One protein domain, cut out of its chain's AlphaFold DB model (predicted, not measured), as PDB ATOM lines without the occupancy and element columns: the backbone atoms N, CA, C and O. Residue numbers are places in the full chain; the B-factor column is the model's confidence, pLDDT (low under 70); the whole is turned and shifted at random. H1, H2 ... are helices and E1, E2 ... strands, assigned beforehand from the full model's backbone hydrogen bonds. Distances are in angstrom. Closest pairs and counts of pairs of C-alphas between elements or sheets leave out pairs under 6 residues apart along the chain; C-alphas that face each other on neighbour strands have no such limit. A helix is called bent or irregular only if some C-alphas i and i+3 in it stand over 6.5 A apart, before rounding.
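What this domain is: This is residues 19 to 96 of the 235 residues of an uncharacterized protein of Sphaerobolus stellatus (strain SS14) (UniProt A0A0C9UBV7). A small three-strand antiparallel sheet has one short helix, H3, lying along one of its faces, and beyond one end of the sheet residues 30 to 42, the last three residues of H1 and part of the long link after it, stick out. H1 begins that excursion and H2 is off to the side of the sheet; neither is on it. The 78 residues printed hold three named helices and three named strands, along the chain E1 H1 E2 E3 H2 H3, with the sheet in the order E1 E2 E3. The class is mixed, helices and strands, with under half of the residues in named elements. The whole is loose, with a radius of gyration of the C-alphas of 14.6 A, and elongated, spanning 48 by 27 by 20 A.

How they stand to each other: Begin at E1, residues 19 to 23, an edge strand, and look beside it for E2, residues 48 to 52, the inner strand. They are antiparallel at 156 degrees, with N 21 and O 49 at 2.8 A. On the other side of E2 find E3, residues 61 to 65, also antiparallel at 156 degrees, with N 50 and O 63 at 2.8 A; E2 and E3 form a hairpin. H3, residues 84 to 90, is on the sheet at a height of 9.9 A, only just over E2 and E3, with 3 of its C-alphas falling on each. It runs along the strands, at 10 degrees to E2 on the local plane. The closest C-alphas of E3 and H3, those of Arg 62 and Leu 90, are 5.5 A apart. H1, residues 26 to 32, and H2, residues 72 to 77, are apart from each other and from H3. In H2 and H3 every O i to N i+4 pair is within hydrogen-bond range; in H1 it is 0 of 3, and 0 of 4 for O i to N i+3.

Where its parts are: Find C-alpha 19 at (12.872, -2.406, -26.974), where E1 starts its 12.0 A. H1 runs 11.2 A from C-alpha 26 at (14.830, -15.229, -11.425); it is irregular, but only just, with C-alphas 27 and 30 at 6.7 A. E2 covers 13.0 A and E3 13.1 A. H2 spans 9.1 A, and H3 runs 9.8 A to C-alpha 90 at (7.676, -15.295, -26.389).

The domain as a whole: The C-alphas farthest apart, those of Arg 34 and Thr 56, are 48.3 A apart. The printed part has no cut. The link from H1 to E2, 15 residues, is long. Residues 30 to 42, of which 30 to 32 belong to H1, stand free. Look at the B-factor column: the mean pLDDT of the printed part is 74.6, and residues 26 to 45 and 68 to 80 are under 70.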
ATOM      1  N   ARG A  19      13.468  -2.949 -28.192       89.75
ATOM      2  CA  ARG A  19      12.872  -2.406 -26.974       89.75
ATOM      3  C   ARG A  19      13.004  -3.438 -25.860       89.75
ATOM      4  O   ARG A  19      12.589  -4.581 -26.036       89.75
ATOM      5  N   LEU A  20      13.582  -3.044 -24.727       89.94
ATOM      6  CA  LEU A  20      13.525  -3.839 -23.501       89.94
ATOM      7  C   LEU A  20      12.087  -3.796 -22.978       89.94
ATOM      8  O   LEU A  20      11.548  -2.718 -22.736       89.94
ATOM      9  N   VAL A  21      11.474  -4.966 -22.845       91.12
ATOM     10  CA  VAL A  21      10.071  -5.105 -22.445       91.12
ATOM     11  C   VAL A  21       9.954  -5.472 -20.972       91.12
ATOM     12  O   VAL A  21       9.055  -4.996 -20.288       91.12
ATOM     13  N   GLY A  22      10.887  -6.272 -20.464       87.19
ATOM     14  CA  GLY A  22      10.918  -6.612 -19.051       87.19
ATOM     15  C   GLY A  22      12.136  -7.430 -18.660       87.19
ATOM     16  O   GLY A  22      12.988  -7.771 -19.488       87.19
ATOM     17  N   ARG A  23      12.203  -7.720 -17.364       87.88
ATOM     18  CA  ARG A  23      13.174  -8.616 -16.740       87.88
ATOM     19  C   ARG A  23      12.402  -9.650 -15.931       87.88
ATOM     20  O   ARG A  23      11.324  -9.332 -15.426       87.88
ATOM     21  N   ASP A  24      12.910 -10.871 -15.838       81.75
ATOM     22  CA  ASP A  24      12.340 -11.833 -14.898       81.75
ATOM     23  C   ASP A  24      12.833 -11.592 -13.466       81.75
ATOM     24  O   ASP A  24      13.790 -10.862 -13.211       81.75
ATOM     25  N   LEU A  25      12.129 -12.217 -12.524       73.12
ATOM     26  CA  LEU A  25      12.454 -12.203 -11.097       73.12
ATOM     27  C   LEU A  25      13.484 -13.286 -10.725       73.12
ATOM     28  O   LEU A  25      13.855 -13.422  -9.560       73.12
ATOM     29  N   GLU A  26      13.956 -14.080 -11.694       62.44
ATOM     30  CA  GLU A  26      14.830 -15.229 -11.425       62.44
ATOM     31  C   GLU A  26      16.242 -14.834 -10.979       62.44
ATOM     32  O   GLU A  26      16.966 -15.683 -10.460       62.44
ATOM     33  N   GLY A  27      16.630 -13.565 -11.144       53.41
ATOM     34  CA  GLY A  27      17.865 -13.029 -10.568       53.41
ATOM     35  C   GLY A  27      17.835 -12.910  -9.038       53.41
ATOM     36  O   GLY A  27      18.890 -12.971  -8.419       53.41
ATOM     37  N   GLU A  28      16.655 -12.790  -8.416       49.91
ATOM     38  CA  GLU A  28      16.551 -12.591  -6.960       49.91
ATOM     39  C   GLU A  28      16.196 -13.865  -6.181       49.91
ATOM     40  O   GLU A  28      16.631 -14.035  -5.046       49.91
ATOM     41  N   GLN A  29      15.436 -14.793  -6.767       50.12
ATOM     42  CA  GLN A  29      14.850 -15.904  -5.997       50.12
ATOM     43  C   GLN A  29      15.712 -17.178  -5.947       50.12
ATOM     44  O   GLN A  29      15.547 -17.984  -5.034       50.12
ATOM     45  N   ILE A  30      16.662 -17.378  -6.872       46.31
ATOM     46  CA  ILE A  30      17.531 -18.577  -6.850       46.31
ATOM     47  C   ILE A  30      18.667 -18.437  -5.810       46.31
ATOM     48  O   ILE A  30      19.301 -19.423  -5.441       46.31
ATOM     49  N   LEU A  31      18.875 -17.243  -5.239       45.62
ATOM     50  CA  LEU A  31      19.930 -16.976  -4.251       45.62
ATOM     51  C   LEU A  31      19.469 -16.972  -2.790       45.62
ATOM     52  O   LEU A  31      20.160 -16.438  -1.928       45.62
ATOM     53  N   PHE A  32      18.373 -17.664  -2.472       41.56
ATOM     54  CA  PHE A  32      18.141 -18.112  -1.092       41.56
ATOM     55  C   PHE A  32      18.917 -19.388  -0.717       41.56
ATOM     56  O   PHE A  32      18.795 -19.870   0.408       41.56
ATOM     57  N   SER A  33      19.779 -19.907  -1.601       44.97
ATOM     58  CA  SER A  33      20.736 -20.961  -1.254       44.97
ATOM     59  C   SER A  33      22.179 -20.489  -1.460       44.97
ATOM     60  O   SER A  33      22.750 -20.647  -2.531       44.97
ATOM     61  N   ARG A  34      22.708 -19.873  -0.391       46.16
ATOM     62  CA  ARG A  34      24.105 -19.850   0.094       46.16
ATOM     63  C   ARG A  34      25.245 -19.684  -0.939       46.16
ATOM     64  O   ARG A  34      25.511 -20.591  -1.713       46.16
ATOM     65  N   PHE A  35      26.037 -18.618  -0.748       48.19
ATOM     66  CA  PHE A  35      27.375 -18.334  -1.323       48.19
ATOM     67  C   PHE A  35      27.452 -17.575  -2.659       48.19
ATOM     68  O   PHE A  35      28.158 -18.003  -3.567       48.19
ATOM     69  N   ILE A  36      26.834 -16.394  -2.772       51.31
ATOM     70  CA  ILE A  36      27.333 -15.387  -3.728       51.31
ATOM     71  C   ILE A  36      27.732 -14.130  -2.962       51.31
ATOM     72  O   ILE A  36      26.938 -13.582  -2.195       51.31
ATOM     73  N   ASP A  37      28.986 -13.717  -3.153       54.72
ATOM     74  CA  ASP A  37      29.585 -12.551  -2.518       54.72
ATOM     75  C   ASP A  37      28.784 -11.269  -2.809       54.72
ATOM     76  O   ASP A  37      28.437 -10.990  -3.961       54.72
ATOM     77  N   PRO A  38      28.525 -10.429  -1.791       56.88
ATOM     78  CA  PRO A  38      27.742  -9.203  -1.936       56.88
ATOM     79  C   PRO A  38      28.445  -8.097  -2.745       56.88
ATOM     80  O   PRO A  38      27.839  -7.046  -2.967       56.88
ATOM     81  N   SER A  39      29.701  -8.294  -3.170       53.69
ATOM     82  CA  SER A  39      30.472  -7.307  -3.940       53.69
ATOM     83  C   SER A  39      30.186  -7.345  -5.446       53.69
ATOM     84  O   SER A  39      30.411  -6.348  -6.126       53.69
ATOM     85  N   THR A  40      29.595  -8.422  -5.973       55.09
ATOM     86  CA  THR A  40      29.242  -8.559  -7.401       55.09
ATOM     87  C   THR A  40      27.810  -8.091  -7.688       55.09
ATOM     88  O   THR A  40      27.087  -8.671  -8.497       55.09
ATOM     89  N   LYS A  41      27.366  -7.035  -6.997       48.03
ATOM     90  CA  LYS A  41      25.974  -6.549  -6.971       48.03
ATOM     91  C   LYS A  41      25.454  -5.961  -8.290       48.03
ATOM     92  O   LYS A  41      24.266  -5.671  -8.384       48.03
ATOM     93  N   GLU A  42      26.298  -5.785  -9.305       49.62
ATOM     94  CA  GLU A  42      25.931  -4.990 -10.486       49.62
ATOM     95  C   GLU A  42      25.564  -5.793 -11.747       49.62
ATOM     96  O   GLU A  42      24.991  -5.209 -12.665       49.62
ATOM     97  N   SER A  43      25.808  -7.112 -11.831       48.09
ATOM     98  CA  SER A  43      25.713  -7.805 -13.138       48.09
ATOM     99  C   SER A  43      24.842  -9.069 -13.233       48.09
ATOM    100  O   SER A  43      24.776  -9.661 -14.312       48.09
ATOM    101  N   CYS A  44      24.115  -9.474 -12.191       43.16
ATOM    102  CA  CYS A  44      23.290 -10.699 -12.198       43.16
ATOM    103  C   CYS A  44      21.772 -10.435 -12.129       43.16
ATOM    104  O   CYS A  44      21.025 -11.153 -11.474       43.16
ATOM    105  N   ILE A  45      21.284  -9.409 -12.832       58.25
ATOM    106  CA  ILE A  45      19.854  -9.056 -12.831       58.25
ATOM    107  C   ILE A  45      19.124  -9.763 -13.981       58.25
ATOM    108  O   ILE A  45      18.886  -9.141 -15.015       58.25
ATOM    109  N   GLY A  46      18.774 -11.038 -13.780       77.06
ATOM    110  CA  GLY A  46      17.718 -11.766 -14.505       77.06
ATOM    111  C   GLY A  46      17.830 -11.878 -16.037       77.06
ATOM    112  O   GLY A  46      18.628 -11.219 -16.713       77.06
ATOM    113  N   ASN A  47      16.994 -12.730 -16.624       86.88
ATOM    114  CA  ASN A  47      16.840 -12.780 -18.072       86.88
ATOM    115  C   ASN A  47      16.170 -11.483 -18.551       86.88
ATOM    116  O   ASN A  47      15.238 -10.967 -17.928       86.88
ATOM    117  N   ARG A  48      16.640 -10.947 -19.681       90.06
ATOM    118  CA  ARG A  48      16.121  -9.711 -20.282       90.06
ATOM    119  C   ARG A  48      15.286 -10.043 -21.508       90.06
ATOM    120  O   ARG A  48      15.752 -10.731 -22.415       90.06
ATOM    121  N   PHE A  49      14.064  -9.529 -21.554       91.94
ATOM    122  CA  PHE A  49      13.105  -9.814 -22.617       91.94
ATOM    123  C   PHE A  49      12.959  -8.609 -23.523       91.94
ATOM    124  O   PHE A  49      12.780  -7.479 -23.065       91.94
ATOM    125  N   TYR A  50      13.012  -8.859 -24.821       94.75
ATOM    126  CA  TYR A  50      13.038  -7.813 -25.820       94.75
ATOM    127  C   TYR A  50      12.044  -8.070 -26.933       94.75
ATOM    128  O   TYR A  50      11.828  -9.208 -27.356       94.75
ATOM    129  N   GLU A  51      11.531  -6.976 -27.470       95.12
ATOM    130  CA  GLU A  51      10.699  -6.954 -28.660       95.12
ATOM    131  C   GLU A  51      11.356  -6.048 -29.700       95.12
ATOM    132  O   GLU A  51      11.788  -4.933 -29.400       95.12
ATOM    133  N   SER A  52      11.506  -6.556 -30.918       93.81
ATOM    134  CA  SER A  52      12.103  -5.831 -32.037       93.81
ATOM    135  C   SER A  52      11.178  -5.879 -33.241       93.81
ATOM    136  O   SER A  52      10.685  -6.951 -33.594       93.81
ATOM    137  N   PHE A  53      11.001  -4.735 -33.890       92.06
ATOM    138  CA  PHE A  53      10.251  -4.605 -35.133       92.06
ATOM    139  C   PHE A  53      11.250  -4.522 -36.287       92.06
ATOM    140  O   PHE A  53      12.169  -3.703 -36.250       92.06
ATOM    141  N   THR A  54      11.113  -5.406 -37.272       88.31
ATOM    142  CA  THR A  54      11.978  -5.447 -38.460       88.31
ATOM    143  C   THR A  54      11.446  -4.586 -39.610       88.31
ATOM    144  O   THR A  54      12.249  -4.116 -40.412       88.31
ATOM    145  N   GLY A  55      10.146  -4.266 -39.628       86.94
ATOM    146  CA  GLY A  55       9.529  -3.382 -40.619       86.94
ATOM    147  C   GLY A  55       8.108  -2.945 -40.249       86.94
ATOM    148  O   GLY A  55       7.527  -3.413 -39.265       86.94
ATOM    149  N   THR A  56       7.541  -2.030 -41.039       86.62
ATOM    150  CA  THR A  56       6.166  -1.535 -40.876       86.62
ATOM    151  C   THR A  56       5.169  -2.636 -41.241       86.62
ATOM    152  O   THR A  56       5.094  -3.042 -42.395       86.62
ATOM    153  N   GLY A  57       4.402  -3.122 -40.263       86.38
ATOM    154  CA  GLY A  57       3.378  -4.159 -40.466       86.38
ATOM    155  C   GLY A  57       3.854  -5.601 -40.258       86.38
ATOM    156  O   GLY A  57       3.037  -6.518 -40.293       86.38
ATOM    157  N   GLU A  58       5.142  -5.824 -39.985       90.94
ATOM    158  CA  GLU A  58       5.636  -7.156 -39.631       90.94
ATOM    159  C   GLU A  58       5.306  -7.515 -38.176       90.94
ATOM    160  O   GLU A  58       5.301  -6.664 -37.279       90.94
ATOM    161  N   ARG A  59       5.071  -8.809 -37.919       91.81
ATOM    162  CA  ARG A  59       4.886  -9.320 -36.556       91.81
ATOM    163  C   ARG A  59       6.158  -9.043 -35.739       91.81
ATOM    164  O   ARG A  59       7.244  -9.411 -36.191       91.81
ATOM    165  N   PRO A  60       6.056  -8.471 -34.525       94.00
ATOM    166  CA  PRO A  60       7.228  -8.198 -33.706       94.00
ATOM    167  C   PRO A  60       8.003  -9.478 -33.411       94.00
ATOM    168  O   PRO A  60       7.427 -10.497 -33.023       94.00
ATOM    169  N   ARG A  61       9.328  -9.431 -33.526       94.81
ATOM    170  CA  ARG A  61      10.199 -10.523 -33.100       94.81
ATOM    171  C   ARG A  61      10.468 -10.392 -31.605       94.81
ATOM    172  O   ARG A  61      10.967  -9.366 -31.145       94.81
ATOM    173  N   ARG A  62      10.171 -11.451 -30.855       95.12
ATOM    174  CA  ARG A  62      10.383 -11.521 -29.406       95.12
ATOM    175  C   ARG A  62      11.592 -12.390 -29.116       95.12
ATOM    176  O   ARG A  62      11.757 -13.452 -29.707       95.12
ATOM    177  N   THR A  63      12.484 -11.895 -28.271       92.75
ATOM    178  CA  THR A  63      13.753 -12.561 -27.955       92.75
ATOM    179  C   THR A  63      14.074 -12.413 -26.480       92.75
ATOM    180  O   THR A  63      13.733 -11.406 -25.861       92.75
ATOM    181  N   VAL A  64      14.766 -13.403 -25.933       91.12
ATOM    182  CA  VAL A  64      15.280 -13.390 -24.564       91.12
ATOM    183  C   VAL A  64      16.805 -13.377 -24.608       91.12
ATOM    184  O   VAL A  64      17.415 -14.092 -25.402       91.12
ATOM    185  N   GLU A  65      17.420 -12.527 -23.796       88.44
ATOM    186  CA  GLU A  65      18.831 -12.650 -23.443       88.44
ATOM    187  C   GLU A  65      18.925 -13.264 -22.060       88.44
ATOM    188  O   GLU A  65      18.491 -12.666 -21.073       88.44
ATOM    189  N   PHE A  66      19.519 -14.445 -22.004       84.69
ATOM    190  CA  PHE A  66      19.880 -15.068 -20.745       84.69
ATOM    191  C   PHE A  66      21.082 -14.339 -20.142       84.69
ATOM    192  O   PHE A  66      22.000 -13.938 -20.866       84.69
ATOM    193  N   THR A  67      21.076 -14.138 -18.826       80.25
ATOM    194  CA  THR A  67      22.229 -13.571 -18.118       80.25
ATOM    195  C   THR A  67      23.427 -14.509 -18.270       80.25
ATOM    196  O   THR A  67      23.299 -15.721 -18.077       80.25
ATOM    197  N   ALA A  68      24.594 -13.959 -18.611       64.62
ATOM    198  CA  ALA A  68      25.833 -14.723 -18.698       64.62
ATOM    199  C   ALA A  68      26.128 -15.381 -17.337       64.62
ATOM    200  O   ALA A  68      26.182 -14.693 -16.321       64.62
ATOM    201  N   GLY A  69      26.252 -16.710 -17.316       66.75
ATOM    202  CA  GLY A  69      26.455 -17.505 -16.098       66.75
ATOM    203  C   GLY A  69      25.426 -18.621 -15.896       66.75
ATOM    204  O   GLY A  69      25.738 -19.616 -15.254       66.75
ATOM    205  N   LYS A  70      24.234 -18.529 -16.506       58.34
ATOM    206  CA  LYS A  70      23.389 -19.713 -16.738       58.34
ATOM    207  C   LYS A  70      23.940 -20.406 -17.980       58.34
ATOM    208  O   LYS A  70      23.702 -19.940 -19.092       58.34
ATOM    209  N   ASP A  71      24.757 -21.434 -17.761       51.69
ATOM    210  CA  ASP A  71      25.516 -22.163 -18.778       51.69
ATOM    211  C   ASP A  71      24.789 -22.249 -20.124       51.69
ATOM    212  O   ASP A  71      23.709 -22.838 -20.238       51.69
ATOM    213  N   ALA A  72      25.432 -21.740 -21.175       56.28
ATOM    214  CA  ALA A  72      25.018 -21.962 -22.562       56.28
ATOM    215  C   ALA A  72      24.822 -23.465 -22.874       56.28
ATOM    216  O   ALA A  72      24.076 -23.826 -23.782       56.28
ATOM    217  N   TRP A  73      25.441 -24.339 -22.073       50.91
ATOM    218  CA  TRP A  73      25.262 -25.788 -22.080       50.91
ATOM    219  C   TRP A  73      23.865 -26.256 -21.637       50.91
ATOM    220  O   TRP A  73      23.280 -27.145 -22.260       50.91
ATOM    221  N   ILE A  74      23.287 -25.641 -20.597       55.31
ATOM    222  CA  ILE A  74      21.911 -25.939 -20.183       55.31
ATOM    223  C   ILE A  74      20.968 -25.525 -21.311       55.31
ATOM    224  O   ILE A  74      20.150 -26.340 -21.723       55.31
ATOM    225  N   ALA A  75      21.174 -24.341 -21.899       54.88
ATOM    226  CA  ALA A  75      20.379 -23.854 -23.026       54.88
ATOM    227  C   ALA A  75      20.418 -24.766 -24.269       54.88
ATOM    228  O   ALA A  75      19.447 -24.796 -25.023       54.88
ATOM    229  N   ALA A  76      21.501 -25.524 -24.473       56.50
ATOM    230  CA  ALA A  76      21.635 -26.455 -25.593       56.50
ATOM    231  C   ALA A  76      20.887 -27.786 -25.384       56.50
ATOM    232  O   ALA A  76      20.519 -28.432 -26.362       56.50
ATOM    233  N   THR A  77      20.649 -28.194 -24.132       58.06
ATOM    234  CA  THR A  77      20.143 -29.546 -23.817       58.06
ATOM    235  C   THR A  77      18.746 -29.544 -23.194       58.06
ATOM    236  O   THR A  77      17.993 -30.504 -23.345       58.06
ATOM    237  N   LYS A  78      18.372 -28.474 -22.489       58.97
ATOM    238  CA  LYS A  78      17.045 -28.273 -21.899       58.97
ATOM    239  C   LYS A  78      16.691 -26.804 -22.055       58.97
ATOM    240  O   LYS A  78      17.443 -25.948 -21.599       58.97
ATOM    241  N   LEU A  79      15.552 -26.499 -22.683       58.22
ATOM    242  CA  LEU A  79      15.064 -25.119 -22.706       58.22
ATOM    243  C   LEU A  79      15.097 -24.585 -21.262       58.22
ATOM    244  O   LEU A  79      14.521 -25.236 -20.382       58.22
ATOM    245  N   PRO A  80      15.801 -23.471 -20.994       66.25
ATOM    246  CA  PRO A  80      15.853 -22.897 -19.660       66.25
ATOM    247  C   PRO A  80      14.421 -22.681 -19.183       66.25
ATOM    248  O   PRO A  80      13.557 -22.275 -19.964       66.25
ATOM    249  N   HIS A  81      14.168 -23.034 -17.923       75.88
ATOM    250  CA  HIS A  81      12.828 -23.078 -17.353       75.88
ATOM    251  C   HIS A  81      12.292 -21.657 -17.160       75.88
ATOM    252  O   HIS A  81      12.303 -21.124 -16.062       75.88
ATOM    253  N   LEU A  82      11.850 -21.029 -18.246       85.81
ATOM    254  CA  LEU A  82      11.233 -19.713 -18.220       85.81
ATOM    255  C   LEU A  82       9.884 -19.787 -17.495       85.81
ATOM    256  O   LEU A  82       9.155 -20.771 -17.671       85.81
ATOM    257  N   PRO A  83       9.484 -18.733 -16.758       89.19
ATOM    258  CA  PRO A  83       8.132 -18.643 -16.231       89.19
ATOM    259  C   PRO A  83       7.109 -18.811 -17.359       89.19
ATOM    260  O   PRO A  83       7.272 -18.246 -18.446       89.19
ATOM    261  N   ALA A  84       6.034 -19.557 -17.098       90.81
ATOM    262  CA  ALA A  84       5.038 -19.909 -18.117       90.81
ATOM    263  C   ALA A  84       4.427 -18.675 -18.811       90.81
ATOM    264  O   ALA A  84       4.085 -18.701 -19.991       90.81
ATOM    265  N   GLN A  85       4.324 -17.557 -18.092       93.44
ATOM    266  CA  GLN A  85       3.816 -16.305 -18.647       93.44
ATOM    267  C   GLN A  85       4.785 -15.686 -19.669       93.44
ATOM    268  O   GLN A  85       4.354 -15.179 -20.707       93.44
ATOM    269  N   TRP A  86       6.095 -15.759 -19.408       93.31
ATOM    270  CA  TRP A  86       7.123 -15.300 -20.343       93.31
ATOM    271  C   TRP A  86       7.220 -16.214 -21.562       93.31
ATOM    272  O   TRP A  86       7.355 -15.708 -22.675       93.31
ATOM    273  N   SER A  87       7.092 -17.535 -21.392       92.31
ATOM    274  CA  SER A  87       7.075 -18.462 -22.531       92.31
ATOM    275  C   SER A  87       5.855 -18.239 -23.432       92.31
ATOM    276  O   SER A  87       6.013 -18.182 -24.651       92.31
ATOM    277  N   ALA A  88       4.671 -17.995 -22.856       95.00
ATOM    278  CA  ALA A  88       3.458 -17.647 -23.601       95.00
ATOM    279  C   ALA A  88       3.569 -16.302 -24.344       95.00
ATOM    280  O   ALA A  88       3.028 -16.139 -25.441       95.00
ATOM    281  N   TRP A  89       4.273 -15.322 -23.774       95.88
ATOM    282  CA  TRP A  89       4.553 -14.066 -24.467       95.88
ATOM    283  C   TRP A  89       5.581 -14.257 -25.593       95.88
ATOM    284  O   TRP A  89       5.367 -13.764 -26.699       95.88
ATOM    285  N   LEU A  90       6.657 -15.013 -25.369       94.00
ATOM    286  CA  LEU A  90       7.676 -15.295 -26.389       94.00
ATOM    287  C   LEU A  90       7.129 -16.100 -27.577       94.00
ATOM    288  O   LEU A  90       7.539 -15.843 -28.706       94.00
ATOM    289  N   SER A  91       6.185 -17.018 -27.343       95.44
ATOM    290  CA  SER A  91       5.470 -17.762 -28.392       95.44
ATOM    291  C   SER A  91       4.339 -16.965 -29.050       95.44
ATOM    292  O   SER A  91       3.589 -17.503 -29.865       95.44
ATOM    293  N   HIS A  92       4.196 -15.687 -28.681       96.25
ATOM    294  CA  HIS A  92       3.148 -14.781 -29.142       96.25
ATOM    295  C   HIS A  92       1.713 -15.239 -28.857       96.25
ATOM    296  O   HIS A  92       0.785 -14.730 -29.484       96.25
ATOM    297  N   GLY A  93       1.512 -16.150 -27.904       96.19
ATOM    298  CA  GLY A  93       0.181 -16.486 -27.394       96.19
ATOM    299  C   GLY A  93      -0.443 -15.337 -26.596       96.19
ATOM    300  O   GLY A  93      -1.662 -15.222 -26.517       96.19
ATOM    301  N   ARG A  94       0.387 -14.444 -26.038       96.38
ATOM    302  CA  ARG A  94      -0.054 -13.255 -25.298       96.38
ATOM    303  C   ARG A  94       0.391 -11.975 -25.999       96.38
ATOM    304  O   ARG A  94       1.557 -11.852 -26.365       96.38
ATOM    305  N   ALA A  95      -0.507 -11.004 -26.167       96.06
ATOM    306  CA  ALA A  95      -0.161  -9.723 -26.789       96.06
ATOM    307  C   ALA A  95       0.754  -8.884 -25.882       96.06
ATOM    308  O   ALA A  95       1.838  -8.485 -26.307       96.06
ATOM    309  N   GLN A  96       0.336  -8.684 -24.630       96.25
ATOM    310  CA  GLN A  96       1.054  -7.892 -23.633       96.25
ATOM    311  C   GLN A  96       2.076  -8.740 -22.864       96.25
ATOM    312  O   GLN A  96       1.809  -9.922 -22.608       96.25
TER     313      GLN A  96